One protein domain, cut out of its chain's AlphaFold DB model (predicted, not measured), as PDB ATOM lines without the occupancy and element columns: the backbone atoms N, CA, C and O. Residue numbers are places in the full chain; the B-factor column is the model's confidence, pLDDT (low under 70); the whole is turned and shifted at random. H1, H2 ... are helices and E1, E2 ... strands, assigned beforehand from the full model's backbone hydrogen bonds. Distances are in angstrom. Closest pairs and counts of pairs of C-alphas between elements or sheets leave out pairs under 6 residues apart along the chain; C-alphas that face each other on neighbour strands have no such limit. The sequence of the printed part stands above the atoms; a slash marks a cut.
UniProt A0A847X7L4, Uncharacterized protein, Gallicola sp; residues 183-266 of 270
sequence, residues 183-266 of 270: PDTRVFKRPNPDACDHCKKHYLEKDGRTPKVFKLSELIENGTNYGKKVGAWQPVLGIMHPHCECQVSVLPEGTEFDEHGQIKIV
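Overview. This is residues 183 to 266 of the 270 residues of an uncharacterized protein of Gallicola sp (UniProt A0A847X7L4). Little regular structure is here: mostly loops, round a small sheet E2 - E1 - E3, with short helices H1 and H2 and, at one end of the long axis, a small hairpin E4-E5. Of 84 printed residues, 29 are in named elements, mixed, in the order E1 H1 E2 H2 E3 E4 E5; both sheets are antiparallel. It is compact, radius of gyration of the C-alphas 12.7 A, spanning 40 by 29 by 19 A.

Along the chain. Find C-alpha 186 at (-11.148, -33.037, 5.530); E1 runs 10.8 A to 189. Beside it find E2, 213 to 215, and E3, 248 to 250. H1 is 197 to 203, 10.0 A; H2 is 216 to 221. E4 is 255 to 257; E5, 263 to 265, ends at (-10.146, -39.126, -7.547).

Arrangement. Look at N 187 and O 214, 2.9 A, for E1-E2, N 188 and O 249, 2.9 A, for E1-E3, and N 256 and O 264, 3.0 A, for E4-E5, each within hydrogen-bond range. E2, H2, E3 form a split strand-helix-strand unit, two strands that run the same way in one sheet with a helix between them in the chain and E1 between them in the sheet; its crossover is right-handed. H2 is on the sheet; the closest C-alphas of H2 and E1 are those of Leu 216 and Val 187, 6.0 A apart. H1 only grazes it, with residues 199 to 203. In both helices every O i to N i+4 pair is within range. E4 is apart from E3.

Size, cuts and confidence. C-alphas 227 and 266 are farthest apart, 40.4 A. The printed part has no cut; the H2 to E3 link, 26 residues, is long. No printed residue is under 70 in pLDDT.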
ATOM      1  N   PRO A 183      -5.877 -31.729  12.756       91.44
ATOM      2  CA  PRO A 183      -7.083 -30.893  12.832       91.44
ATOM      3  C   PRO A 183      -7.624 -30.406  11.476       91.44
ATOM      4  O   PRO A 183      -8.837 -30.255  11.321       91.44
ATOM      5  N   ASP A 184      -6.745 -30.194  10.492       95.06
ATOM      6  CA  ASP A 184      -7.101 -29.712   9.150       95.06
ATOM      7  C   ASP A 184      -7.624 -30.820   8.219       95.06
ATOM      8  O   ASP A 184      -8.033 -30.547   7.087       95.06
ATOM      9  N   THR A 185      -7.658 -32.070   8.692       94.88
ATOM     10  CA  THR A 185      -8.181 -33.211   7.934       94.88
ATOM     11  C   THR A 185      -9.609 -32.955   7.463       94.88
ATOM     12  O   THR A 185     -10.511 -32.678   8.258       94.88
ATOM     13  N   ARG A 186      -9.825 -33.117   6.154       96.38
ATOM     14  CA  ARG A 186     -11.148 -33.037   5.530       96.38
ATOM     15  C   ARG A 186     -11.990 -34.237   5.955       96.38
ATOM     16  O   ARG A 186     -11.631 -35.382   5.676       96.38
ATOM     17  N   VAL A 187     -13.124 -33.978   6.592       96.62
ATOM     18  CA  VAL A 187     -14.046 -35.006   7.084       96.62
ATOM     19  C   VAL A 187     -15.474 -34.740   6.628       96.62
ATOM     20  O   VAL A 187     -15.868 -33.606   6.376       96.62
ATOM     21  N   PHE A 188     -16.274 -35.796   6.537       96.38
ATOM     22  CA  PHE A 188     -17.700 -35.720   6.236       96.38
ATOM     23  C   PHE A 188     -18.491 -36.687   7.121       96.38
ATOM     24  O   PHE A 188     -17.938 -37.598   7.740       96.38
ATOM     25  N   LYS A 189     -19.812 -36.511   7.143       95.31
ATOM     26  CA  LYS A 189     -20.770 -37.503   7.642       95.31
ATOM     27  C   LYS A 189     -21.781 -37.778   6.543       95.31
ATOM     28  O   LYS A 189     -22.271 -36.842   5.920       95.31
ATOM     29  N   ARG A 190     -22.111 -39.048   6.313       92.44
ATOM     30  CA  ARG A 190     -23.153 -39.455   5.360       92.44
ATOM     31  C   ARG A 190     -24.374 -39.963   6.132       92.44
ATOM     32  O   ARG A 190     -24.319 -41.073   6.654       92.44
ATOM     33  N   PRO A 191     -25.459 -39.175   6.239       91.94
ATOM     34  CA  PRO A 191     -26.739 -39.682   6.706       91.94
ATOM     35  C   PRO A 191     -27.255 -40.821   5.827       91.94
ATOM     36  O   PRO A 191     -27.037 -40.826   4.614       91.94
ATOM     37  N   ASN A 192     -27.992 -41.753   6.428       86.75
ATOM     38  CA  ASN A 192     -28.753 -42.744   5.672       86.75
ATOM     39  C   ASN A 192     -29.820 -42.054   4.787       86.75
ATOM     40  O   ASN A 192     -30.290 -40.963   5.133       86.75
ATOM     41  N   PRO A 193     -30.285 -42.685   3.689       84.38
ATOM     42  CA  PRO A 193     -31.337 -42.123   2.832       84.38
ATOM     43  C   PRO A 193     -32.653 -41.809   3.569       84.38
ATOM     44  O   PRO A 193     -33.351 -40.853   3.227       84.38
ATOM     45  N   ASP A 194     -32.973 -42.572   4.616       87.19
ATOM     46  CA  ASP A 194     -34.148 -42.424   5.485       87.19
ATOM     47  C   ASP A 194     -33.937 -41.457   6.669       87.19
ATOM     48  O   ASP A 194     -34.882 -41.168   7.400       87.19
ATOM     49  N   ALA A 195     -32.731 -40.904   6.850       88.75
ATOM     50  CA  ALA A 195     -32.418 -40.019   7.972       88.75
ATOM     51  C   ALA A 195     -33.298 -38.754   8.002       88.75
ATOM     52  O   ALA A 195     -33.763 -38.271   6.966       88.75
ATOM     53  N   CYS A 196     -33.492 -38.182   9.194       90.50
ATOM     54  CA  CYS A 196     -34.357 -37.015   9.369       90.50
ATOM     55  C   CYS A 196     -33.839 -35.758   8.646       90.50
ATOM     56  O   CYS A 196     -32.645 -35.618   8.352       90.50
ATOM     57  N   ASP A 197     -34.734 -34.792   8.443       91.88
ATOM     58  CA  ASP A 197     -34.434 -33.541   7.741       91.88
ATOM     59  C   ASP A 197     -33.340 -32.718   8.427       91.88
ATOM     60  O   ASP A 197     -32.575 -32.028   7.757       91.88
ATOM     61  N   HIS A 198     -33.187 -32.827   9.751       92.31
ATOM     62  CA  HIS A 198     -32.076 -32.191  10.459       92.31
ATOM     63  C   HIS A 198     -30.722 -32.809  10.075       92.31
ATOM     64  O   HIS A 198     -29.759 -32.065   9.898       92.31
ATOM     65  N   CYS A 199     -30.629 -34.134   9.894       92.69
ATOM     66  CA  CYS A 199     -29.387 -34.782   9.459       92.69
ATOM     67  C   CYS A 199     -29.048 -34.364   8.027       92.69
ATOM     68  O   CYS A 199     -27.916 -33.970   7.750       92.69
ATOM     69  N   LYS A 200     -30.048 -34.400   7.139       93.94
ATOM     70  CA  LYS A 200     -29.912 -34.006   5.733       93.94
ATOM     71  C   LYS A 200     -29.501 -32.533   5.610       93.94
ATOM     72  O   LYS A 200     -28.490 -32.243   4.986       93.94
ATOM     73  N   LYS A 201     -30.183 -31.612   6.303       94.25
ATOM     74  CA  LYS A 201     -29.869 -30.169   6.307       94.25
ATOM     75  C   LYS A 201     -28.421 -29.864   6.722       94.25
ATOM     76  O   LYS A 201     -27.778 -29.019   6.094       94.25
ATOM     77  N   HIS A 202     -27.927 -30.483   7.795       95.56
ATOM     78  CA  HIS A 202     -26.612 -30.135   8.345       95.56
ATOM     79  C   HIS A 202     -25.454 -30.886   7.674       95.56
ATOM     80  O   HIS A 202     -24.394 -30.288   7.538       95.56
ATOM     81  N   TYR A 203     -25.646 -32.126   7.202       96.19
ATOM     82  CA  TYR A 203     -24.552 -32.962   6.676       96.19
ATOM     83  C   TYR A 203     -24.613 -33.274   5.173       96.19
ATOM     84  O   TYR A 203     -23.640 -33.810   4.651       96.19
ATOM     85  N   LEU A 204     -25.693 -32.937   4.463       95.81
ATOM     86  CA  LEU A 204     -25.763 -33.027   2.999       95.81
ATOM     87  C   LEU A 204     -25.868 -31.638   2.368       95.81
ATOM     88  O   LEU A 204     -26.336 -30.684   2.995       95.81
ATOM     89  N   GLU A 205     -25.439 -31.529   1.119       96.00
ATOM     90  CA  GLU A 205     -25.598 -30.340   0.293       96.00
ATOM     91  C   GLU A 205     -27.052 -30.101  -0.138       96.00
ATOM     92  O   GLU A 205     -27.972 -30.861   0.178       96.00
ATOM     93  N   LYS A 206     -27.279 -28.997  -0.861       92.94
ATOM     94  CA  LYS A 206     -28.606 -28.608  -1.380       92.94
ATOM     95  C   LYS A 206     -29.244 -29.645  -2.319       92.94
ATOM     96  O   LYS A 206     -30.445 -29.566  -2.555       92.94
ATOM     97  N   ASP A 207     -28.466 -30.590  -2.843       91.75
ATOM     98  CA  ASP A 207     -28.936 -31.715  -3.661       91.75
ATOM     99  C   ASP A 207     -29.576 -32.853  -2.837       91.75
ATOM    100  O   ASP A 207     -30.215 -33.742  -3.401       91.75
ATOM    101  N   GLY A 208     -29.408 -32.843  -1.507       89.75
ATOM    102  CA  GLY A 208     -29.867 -33.903  -0.612       89.75
ATOM    103  C   GLY A 208     -29.146 -35.244  -0.795       89.75
ATOM    104  O   GLY A 208     -29.705 -36.273  -0.412       89.75
ATOM    105  N   ARG A 209     -27.942 -35.259  -1.391       90.69
ATOM    106  CA  ARG A 209     -27.175 -36.479  -1.720       90.69
ATOM    107  C   ARG A 209     -25.686 -36.358  -1.410       90.69
ATOM    108  O   ARG A 209     -25.124 -37.265  -0.798       90.69
ATOM    109  N   THR A 210     -25.056 -35.260  -1.815       94.56
ATOM    110  CA  THR A 210     -23.618 -35.046  -1.644       94.56
ATOM    111  C   THR A 210     -23.310 -34.694  -0.188       94.56
ATOM    112  O   THR A 210     -23.918 -33.762   0.342       94.56
ATOM    113  N   PRO A 211     -22.399 -35.405   0.503       96.38
ATOM    114  CA  PRO A 211     -22.015 -35.039   1.861       96.38
ATOM    115  C   PRO A 211     -21.258 -33.710   1.907       96.38
ATOM    116  O   PRO A 211     -20.333 -33.483   1.127       96.38
ATOM    117  N   LYS A 212     -21.602 -32.868   2.882       96.81
ATOM    118  CA  LYS A 212     -20.809 -31.689   3.241       96.81
ATOM    119  C   LYS A 212     -19.446 -32.111   3.776       96.81
ATOM    120  O   LYS A 212     -19.342 -33.066   4.551       96.81
ATOM    121  N   VAL A 213     -18.421 -31.366   3.373       96.88
ATOM    122  CA  VAL A 213     -17.037 -31.538   3.818       96.88
ATOM    123  C   VAL A 213     -16.701 -30.427   4.805       96.88
ATOM    124  O   VAL A 213     -16.904 -29.253   4.511       96.88
ATOM    125  N   PHE A 214     -16.168 -30.818   5.956       97.62
ATOM    126  CA  PHE A 214     -15.776 -29.958   7.068       97.62
ATOM    127  C   PHE A 214     -14.287 -30.152   7.365       97.62
ATOM    128  O   PHE A 214     -13.697 -31.165   6.968       97.62
ATOM    129  N   LYS A 215     -13.683 -29.234   8.123       97.25
ATOM    130  CA  LYS A 215     -12.444 -29.554   8.854       97.25
ATOM    131  C   LYS A 215     -12.781 -30.364  10.104       97.25
ATOM    132  O   LYS A 215     -13.859 -30.203  10.679       97.25
ATOM    133  N   LEU A 216     -11.859 -31.208  10.565       96.25
ATOM    134  CA  LEU A 216     -12.050 -31.918  11.829       96.25
ATOM    135  C   LEU A 216     -12.118 -30.939  13.016       96.25
ATOM    136  O   LEU A 216     -12.954 -31.132  13.899       96.25
ATOM    137  N   SER A 217     -11.316 -29.869  13.000       95.44
ATOM    138  CA  SER A 217     -11.372 -28.793  14.003       95.44
ATOM    139  C   SER A 217     -12.764 -28.160  14.119       95.44
ATOM    140  O   SER A 217     -13.298 -28.070  15.218       95.44
ATOM    141  N   GLU A 218     -13.407 -27.824  12.999       97.38
ATOM    142  CA  GLU A 218     -14.741 -27.205  12.957       97.38
ATOM    143  C   GLU A 218     -15.806 -28.063  13.670       97.38
ATOM    144  O   GLU A 218     -16.619 -27.563  14.450       97.38
ATOM    145  N   LEU A 219     -15.783 -29.382  13.444       96.31
ATOM    146  CA  LEU A 219     -16.715 -30.311  14.090       96.31
ATOM    147  C   LEU A 219     -16.447 -30.478  15.596       96.31
ATOM    148  O   LEU A 219     -17.377 -30.821  16.330       96.31
ATOM    149  N   ILE A 220     -15.214 -30.237  16.053       93.06
ATOM    150  CA  ILE A 220     -14.833 -30.219  17.473       93.06
ATOM    151  C   ILE A 220     -15.259 -28.889  18.116       93.06
ATOM    152  O   ILE A 220     -15.911 -28.897  19.158       93.06
ATOM    153  N   GLU A 221     -14.967 -27.755  17.474       94.38
ATOM    154  CA  GLU A 221     -15.285 -26.397  17.947       94.38
ATOM    155  C   GLU A 221     -16.798 -26.156  18.102       94.38
ATOM    156  O   GLU A 221     -17.232 -25.487  19.039       94.38
ATOM    157  N   ASN A 222     -17.628 -26.763  17.245       94.31
ATOM    158  CA  ASN A 222     -19.091 -26.716  17.376       94.31
ATOM    159  C   ASN A 222     -19.629 -27.476  18.618       94.31
ATOM    160  O   ASN A 222     -20.783 -27.260  19.025       94.31
ATOM    161  N   GLY A 223     -18.809 -28.336  19.236       91.12
ATOM    162  CA  GLY A 223     -19.090 -29.042  20.489       91.12
ATOM    163  C   GLY A 223     -20.258 -30.029  20.400       91.12
ATOM    164  O   GLY A 223     -20.342 -30.844  19.484       91.12
ATOM    165  N   THR A 224     -21.180 -29.957  21.365       89.19
ATOM    166  CA  THR A 224     -22.416 -30.761  21.396       89.19
ATOM    167  C   THR A 224     -23.650 -29.936  21.012       89.19
ATOM    168  O   THR A 224     -23.689 -28.716  21.184       89.19
ATOM    169  N   ASN A 225     -24.693 -30.601  20.503       90.38
ATOM    170  CA  ASN A 225     -26.032 -30.015  20.337       90.38
ATOM    171  C   ASN A 225     -26.957 -30.276  21.538       90.38
ATOM    172  O   ASN A 225     -28.097 -29.805  21.551       90.38
ATOM    173  N   TYR A 226     -26.495 -31.011  22.551       82.56
ATOM    174  CA  TYR A 226     -27.286 -31.289  23.743       82.56
ATOM    175  C   TYR A 226     -27.636 -29.988  24.487       82.56
ATOM    176  O   TYR A 226     -26.851 -29.046  24.560       82.56
ATOM    177  N   GLY A 227     -28.887 -29.874  24.942       80.50
ATOM    178  CA  GLY A 227     -29.442 -28.639  25.514       80.50
ATOM    179  C   GLY A 227     -29.710 -27.488  24.522       80.50
ATOM    180  O   GLY A 227     -30.570 -26.652  24.811       80.50
ATOM    181  N   LYS A 228     -29.060 -27.437  23.346       85.75
ATOM    182  CA  LYS A 228     -29.300 -26.398  22.325       85.75
ATOM    183  C   LYS A 228     -30.698 -26.553  21.697       85.75
ATOM    184  O   LYS A 228     -31.154 -27.660  21.401       85.75
ATOM    185  N   LYS A 229     -31.379 -25.430  21.431       88.69
ATOM    186  CA  LYS A 229     -32.625 -25.405  20.635       88.69
ATOM    187  C   LYS A 229     -32.323 -25.794  19.181       88.69
ATOM    188  O   LYS A 229     -31.300 -25.380  18.654       88.69
ATOM    189  N   VAL A 230     -33.258 -26.471  18.506       88.44
ATOM    190  CA  VAL A 230     -33.108 -26.971  17.116       88.44
ATOM    191  C   VAL A 230     -32.675 -25.891  16.110       88.44
ATOM    192  O   VAL A 230     -31.886 -26.159  15.209       88.44
ATOM    193  N   GLY A 231     -33.147 -24.649  16.272       90.75
ATOM    194  CA  GLY A 231     -32.749 -23.516  15.422       90.75
ATOM    195  C   GLY A 231     -31.297 -23.042  15.603       90.75
ATOM    196  O   GLY A 231     -30.820 -22.269  14.781       90.75
ATOM    197  N   ALA A 232     -30.611 -23.509  16.648       92.75
ATOM    198  CA  ALA A 232     -29.212 -23.228  16.973       92.75
ATOM    199  C   ALA A 232     -28.350 -24.511  16.967       92.75
ATOM    200  O   ALA A 232     -27.312 -24.565  17.622       92.75
ATOM    201  N   TRP A 233     -28.797 -25.565  16.274       95.00
ATOM    202  CA  TRP A 233     -27.983 -26.760  16.045       95.00
ATOM    203  C   TRP A 233     -26.927 -26.517  14.965       95.00
ATOM    204  O   TRP A 233     -27.174 -25.827  13.975       95.00
ATOM    205  N   GLN A 234     -25.760 -27.128  15.157       96.25
ATOM    206  CA  GLN A 234     -24.596 -27.065  14.268       96.25
ATOM    207  C   GLN A 234     -24.199 -28.485  13.811       96.25
ATOM    208  O   GLN A 234     -24.584 -29.463  14.463       96.25
ATOM    209  N   PRO A 235     -23.439 -28.647  12.712       96.38
ATOM    210  CA  PRO A 235     -22.735 -29.899  12.444       96.38
ATOM    211  C   PRO A 235     -21.673 -30.124  13.534       96.38
ATOM    212  O   PRO A 235     -20.932 -29.212  13.881       96.38
ATOM    213  N   VAL A 236     -21.622 -31.323  14.114       95.75
ATOM    214  CA  VAL A 236     -20.827 -31.636  15.317       95.75
ATOM    215  C   VAL A 236     -20.072 -32.953  15.161       95.75
ATOM    216  O   VAL A 236     -20.495 -33.829  14.397       95.75
ATOM    217  N   LEU A 237     -18.977 -33.130  15.906       94.56
ATOM    218  CA  LEU A 237     -18.223 -34.384  15.933       94.56
ATOM    219  C   LEU A 237     -19.036 -35.522  16.560       94.56
ATOM    220  O   LEU A 237     -19.049 -36.616  16.003       94.56
ATOM    221  N   GLY A 238     -19.774 -35.267  17.641       91.12
ATOM    222  CA  GLY A 238     -20.695 -36.234  18.247       91.12
ATOM    223  C   GLY A 238     -21.967 -36.493  17.425       91.12
ATOM    224  O   GLY A 238     -22.070 -36.188  16.230       91.12
ATOM    225  N   ILE A 239     -22.983 -37.059  18.065       90.94
ATOM    226  CA  ILE A 239     -24.324 -37.179  17.492       90.94
ATOM    227  C   ILE A 239     -25.002 -35.806  17.426       90.94
ATOM    228  O   ILE A 239     -24.878 -34.969  18.315       90.94
ATOM    229  N   MET A 240     -25.794 -35.581  16.379       90.56
ATOM    230  CA  MET A 240     -26.626 -34.375  16.285       90.56
ATOM    231  C   MET A 240     -27.966 -34.534  17.032       90.56
ATOM    232  O   MET A 240     -28.536 -33.546  17.484       90.56
ATOM    233  N   HIS A 241     -28.461 -35.767  17.188       87.50
ATOM    234  CA  HIS A 241     -29.637 -36.108  17.999       87.50
ATOM    235  C   HIS A 241     -29.535 -37.558  18.520       87.50
ATOM    236  O   HIS A 241     -28.851 -38.360  17.878       87.50
ATOM    237  N   PRO A 242     -30.258 -37.961  19.587       82.81
ATOM    238  CA  PRO A 242     -30.089 -39.274  20.233       82.81
ATOM    239  C   PRO A 242     -30.283 -40.517  19.342       82.81
ATOM    240  O   PRO A 242     -29.710 -41.565  19.614       82.81
ATOM    241  N   HIS A 243     -31.054 -40.422  18.254       82.50
ATOM    242  CA  HIS A 243     -31.229 -41.515  17.282       82.50
ATOM    243  C   HIS A 243     -30.196 -41.525  16.131       82.50
ATOM    244  O   HIS A 243     -30.419 -42.190  15.125       82.50
ATOM    245  N   CYS A 244     -29.121 -40.731  16.199       84.88
ATOM    246  CA  CYS A 244     -28.178 -40.565  15.088       84.88
ATOM    247  C   CYS A 244     -26.986 -41.522  15.208       84.88
ATOM    248  O   CYS A 244     -26.272 -41.495  16.203       84.88
ATOM    249  N   GLU A 245     -26.728 -42.296  14.153       81.94
ATOM    250  CA  GLU A 245     -25.570 -43.202  14.037       81.94
ATOM    251  C   GLU A 245     -24.617 -42.789  12.897       81.94
ATOM    252  O   GLU A 245     -23.802 -43.585  12.432       81.94
ATOM    253  N   CYS A 246     -24.721 -41.540  12.424       86.81
ATOM    254  CA  CYS A 246     -23.926 -41.022  11.307       86.81
ATOM    255  C   CYS A 246     -22.459 -40.856  11.727       86.81
ATOM    256  O   CYS A 246     -22.111 -39.892  12.414       86.81
ATOM    257  N   GLN A 247     -21.609 -41.790  11.302       88.69
ATOM    258  CA  GLN A 247     -20.190 -41.800  11.645       88.69
ATOM    259  C   GLN A 247     -19.395 -40.818  10.772       88.69
ATOM    260  O   GLN A 247     -19.651 -40.686   9.573       88.69
ATOM    261  N   VAL A 248     -18.436 -40.126  11.388       93.06
ATOM    262  CA  VAL A 248     -17.442 -39.289  10.716       93.06
ATOM    263  C   VAL A 248     -16.528 -40.164   9.858       93.06
ATOM    264  O   VAL A 248     -16.202 -41.296  10.216       93.06
ATOM    265  N   SER A 249     -16.149 -39.663   8.690       91.62
ATOM    266  CA  SER A 249     -15.257 -40.333   7.744       91.62
ATOM    267  C   SER A 249     -14.314 -39.312   7.122       91.62
ATOM    268  O   SER A 249     -14.723 -38.189   6.831       91.62
ATOM    269  N   VAL A 250     -13.054 -39.694   6.920       92.69
ATOM    270  CA  VAL A 250     -12.068 -38.865   6.215       92.69
ATOM    271  C   VAL A 250     -12.397 -38.849   4.721       92.69
ATOM    272  O   VAL A 250     -12.700 -39.896   4.151       92.69
ATOM    273  N   LEU A 251     -12.314 -37.678   4.085       92.06
ATOM    274  CA  LEU A 251     -12.263 -37.543   2.628       92.06
ATOM    275  C   LEU A 251     -10.781 -37.492   2.209       92.06
ATOM    276  O   LEU A 251     -10.153 -36.444   2.407       92.06
ATOM    277  N   PRO A 252     -10.202 -38.581   1.657       88.12
ATOM    278  CA  PRO A 252      -8.763 -38.672   1.404       88.12
ATOM    279  C   PRO A 252      -8.236 -37.545   0.514       88.12
ATOM    280  O   PRO A 252      -8.977 -36.971  -0.288       88.12
ATOM    281  N   GLU A 253      -6.951 -37.231   0.622       84.88
ATOM    282  CA  GLU A 253      -6.297 -36.275  -0.277       84.88
ATOM    283  C   GLU A 253      -6.420 -36.696  -1.748       84.88
ATOM    284  O   GLU A 253      -6.601 -37.872  -2.065       84.88
ATOM    285  N   GLY A 254      -6.418 -35.717  -2.657       84.75
ATOM    286  CA  GLY A 254      -6.665 -35.965  -4.081       84.75
ATOM    287  C   GLY A 254      -8.075 -36.478  -4.411       84.75
ATOM    288  O   GLY A 254      -8.296 -36.929  -5.530       84.75
ATOM    289  N   THR A 255      -9.043 -36.430  -3.483       89.75
ATOM    290  CA  THR A 255     -10.440 -36.833  -3.753       89.75
ATOM    291  C   THR A 255     -11.465 -35.721  -3.526       89.75
ATOM    292  O   THR A 255     -11.245 -34.779  -2.758       89.75
ATOM    293  N   GLU A 256     -12.603 -35.843  -4.203       92.50
ATOM    294  CA  GLU A 256     -13.786 -34.986  -4.078       92.50
ATOM    295  C   GLU A 256     -15.064 -35.824  -4.280       92.50
ATOM    296  O   GLU A 256     -14.984 -36.999  -4.643       92.50
ATOM    297  N   PHE A 257     -16.243 -35.236  -4.062       92.44
ATOM    298  CA  PHE A 257     -17.509 -35.882  -4.418       92.44
ATOM    299  C   PHE A 257     -17.917 -35.584  -5.871       92.44
ATOM    300  O   PHE A 257     -17.613 -34.521  -6.415       92.44
ATOM    301  N   ASP A 258     -18.602 -36.531  -6.511       88.94
ATOM    302  CA  ASP A 258     -19.301 -36.332  -7.783       88.94
ATOM    303  C   ASP A 258     -20.764 -35.891  -7.606       88.94
ATOM    304  O   ASP A 258     -21.280 -35.787  -6.495       88.94
ATOM    305  N   GLU A 259     -21.446 -35.643  -8.726       87.31
ATOM    306  CA  GLU A 259     -22.873 -35.284  -8.799       87.31
ATOM    307  C   GLU A 259     -23.839 -36.403  -8.351       87.31
ATOM    308  O   GLU A 259     -25.062 -36.258  -8.418       87.31
ATOM    309  N   HIS A 260     -23.318 -37.549  -7.912       86.00
ATOM    310  CA  HIS A 260     -24.071 -38.638  -7.290       86.00
ATOM    311  C   HIS A 260     -23.685 -38.812  -5.808       86.00
ATOM    312  O   HIS A 260     -24.162 -39.739  -5.148       86.00
ATOM    313  N   GLY A 261     -22.842 -37.922  -5.273       85.31
ATOM    314  CA  GLY A 261     -22.317 -37.967  -3.915       85.31
ATOM    315  C   GLY A 261     -21.279 -39.068  -3.684       85.31
ATOM    316  O   GLY A 261     -21.020 -39.405  -2.529       85.31
ATOM    317  N   GLN A 262     -20.690 -39.671  -4.720       88.00
ATOM    318  CA  GLN A 262     -19.652 -40.700  -4.577       88.00
ATOM    319  C   GLN A 262     -18.248 -40.096  -4.611       88.00
ATOM    320  O   GLN A 262     -18.029 -39.034  -5.186       88.00
ATOM    321  N   ILE A 263     -17.293 -40.752  -3.946       88.12
ATOM    322  CA  ILE A 263     -15.904 -40.280  -3.892       88.12
ATOM    323  C   ILE A 263     -15.223 -40.603  -5.224       88.12
ATOM    324  O   ILE A 263     -15.082 -41.774  -5.580       88.12
ATOM    325  N   LYS A 264     -14.747 -39.570  -5.921       88.75
ATOM    326  CA  LYS A 264     -13.895 -39.674  -7.110       88.75
ATOM    327  C   LYS A 264     -12.500 -39.121  -6.830       88.75
ATOM    328  O   LYS A 264     -12.320 -38.214  -6.019       88.75
ATOM    329  N   ILE A 265     -11.511 -39.659  -7.539       87.81
ATOM    330  CA  ILE A 265     -10.146 -39.126  -7.547       87.81
ATOM    331  C   ILE A 265     -10.108 -37.914  -8.484       87.81
ATOM    332  O   ILE A 265     -10.481 -38.012  -9.656       87.81
ATOM    333  N   VAL A 266      -9.626 -36.788  -7.968       84.50
ATOM    334  CA  VAL A 266      -9.251 -35.614  -8.752       84.50
ATOM    335  C   VAL A 266      -7.982 -35.976  -9.517       84.50
ATOM    336  O   VAL A 266      -6.914 -36.116  -8.929       84.50
TER     337      VAL A 266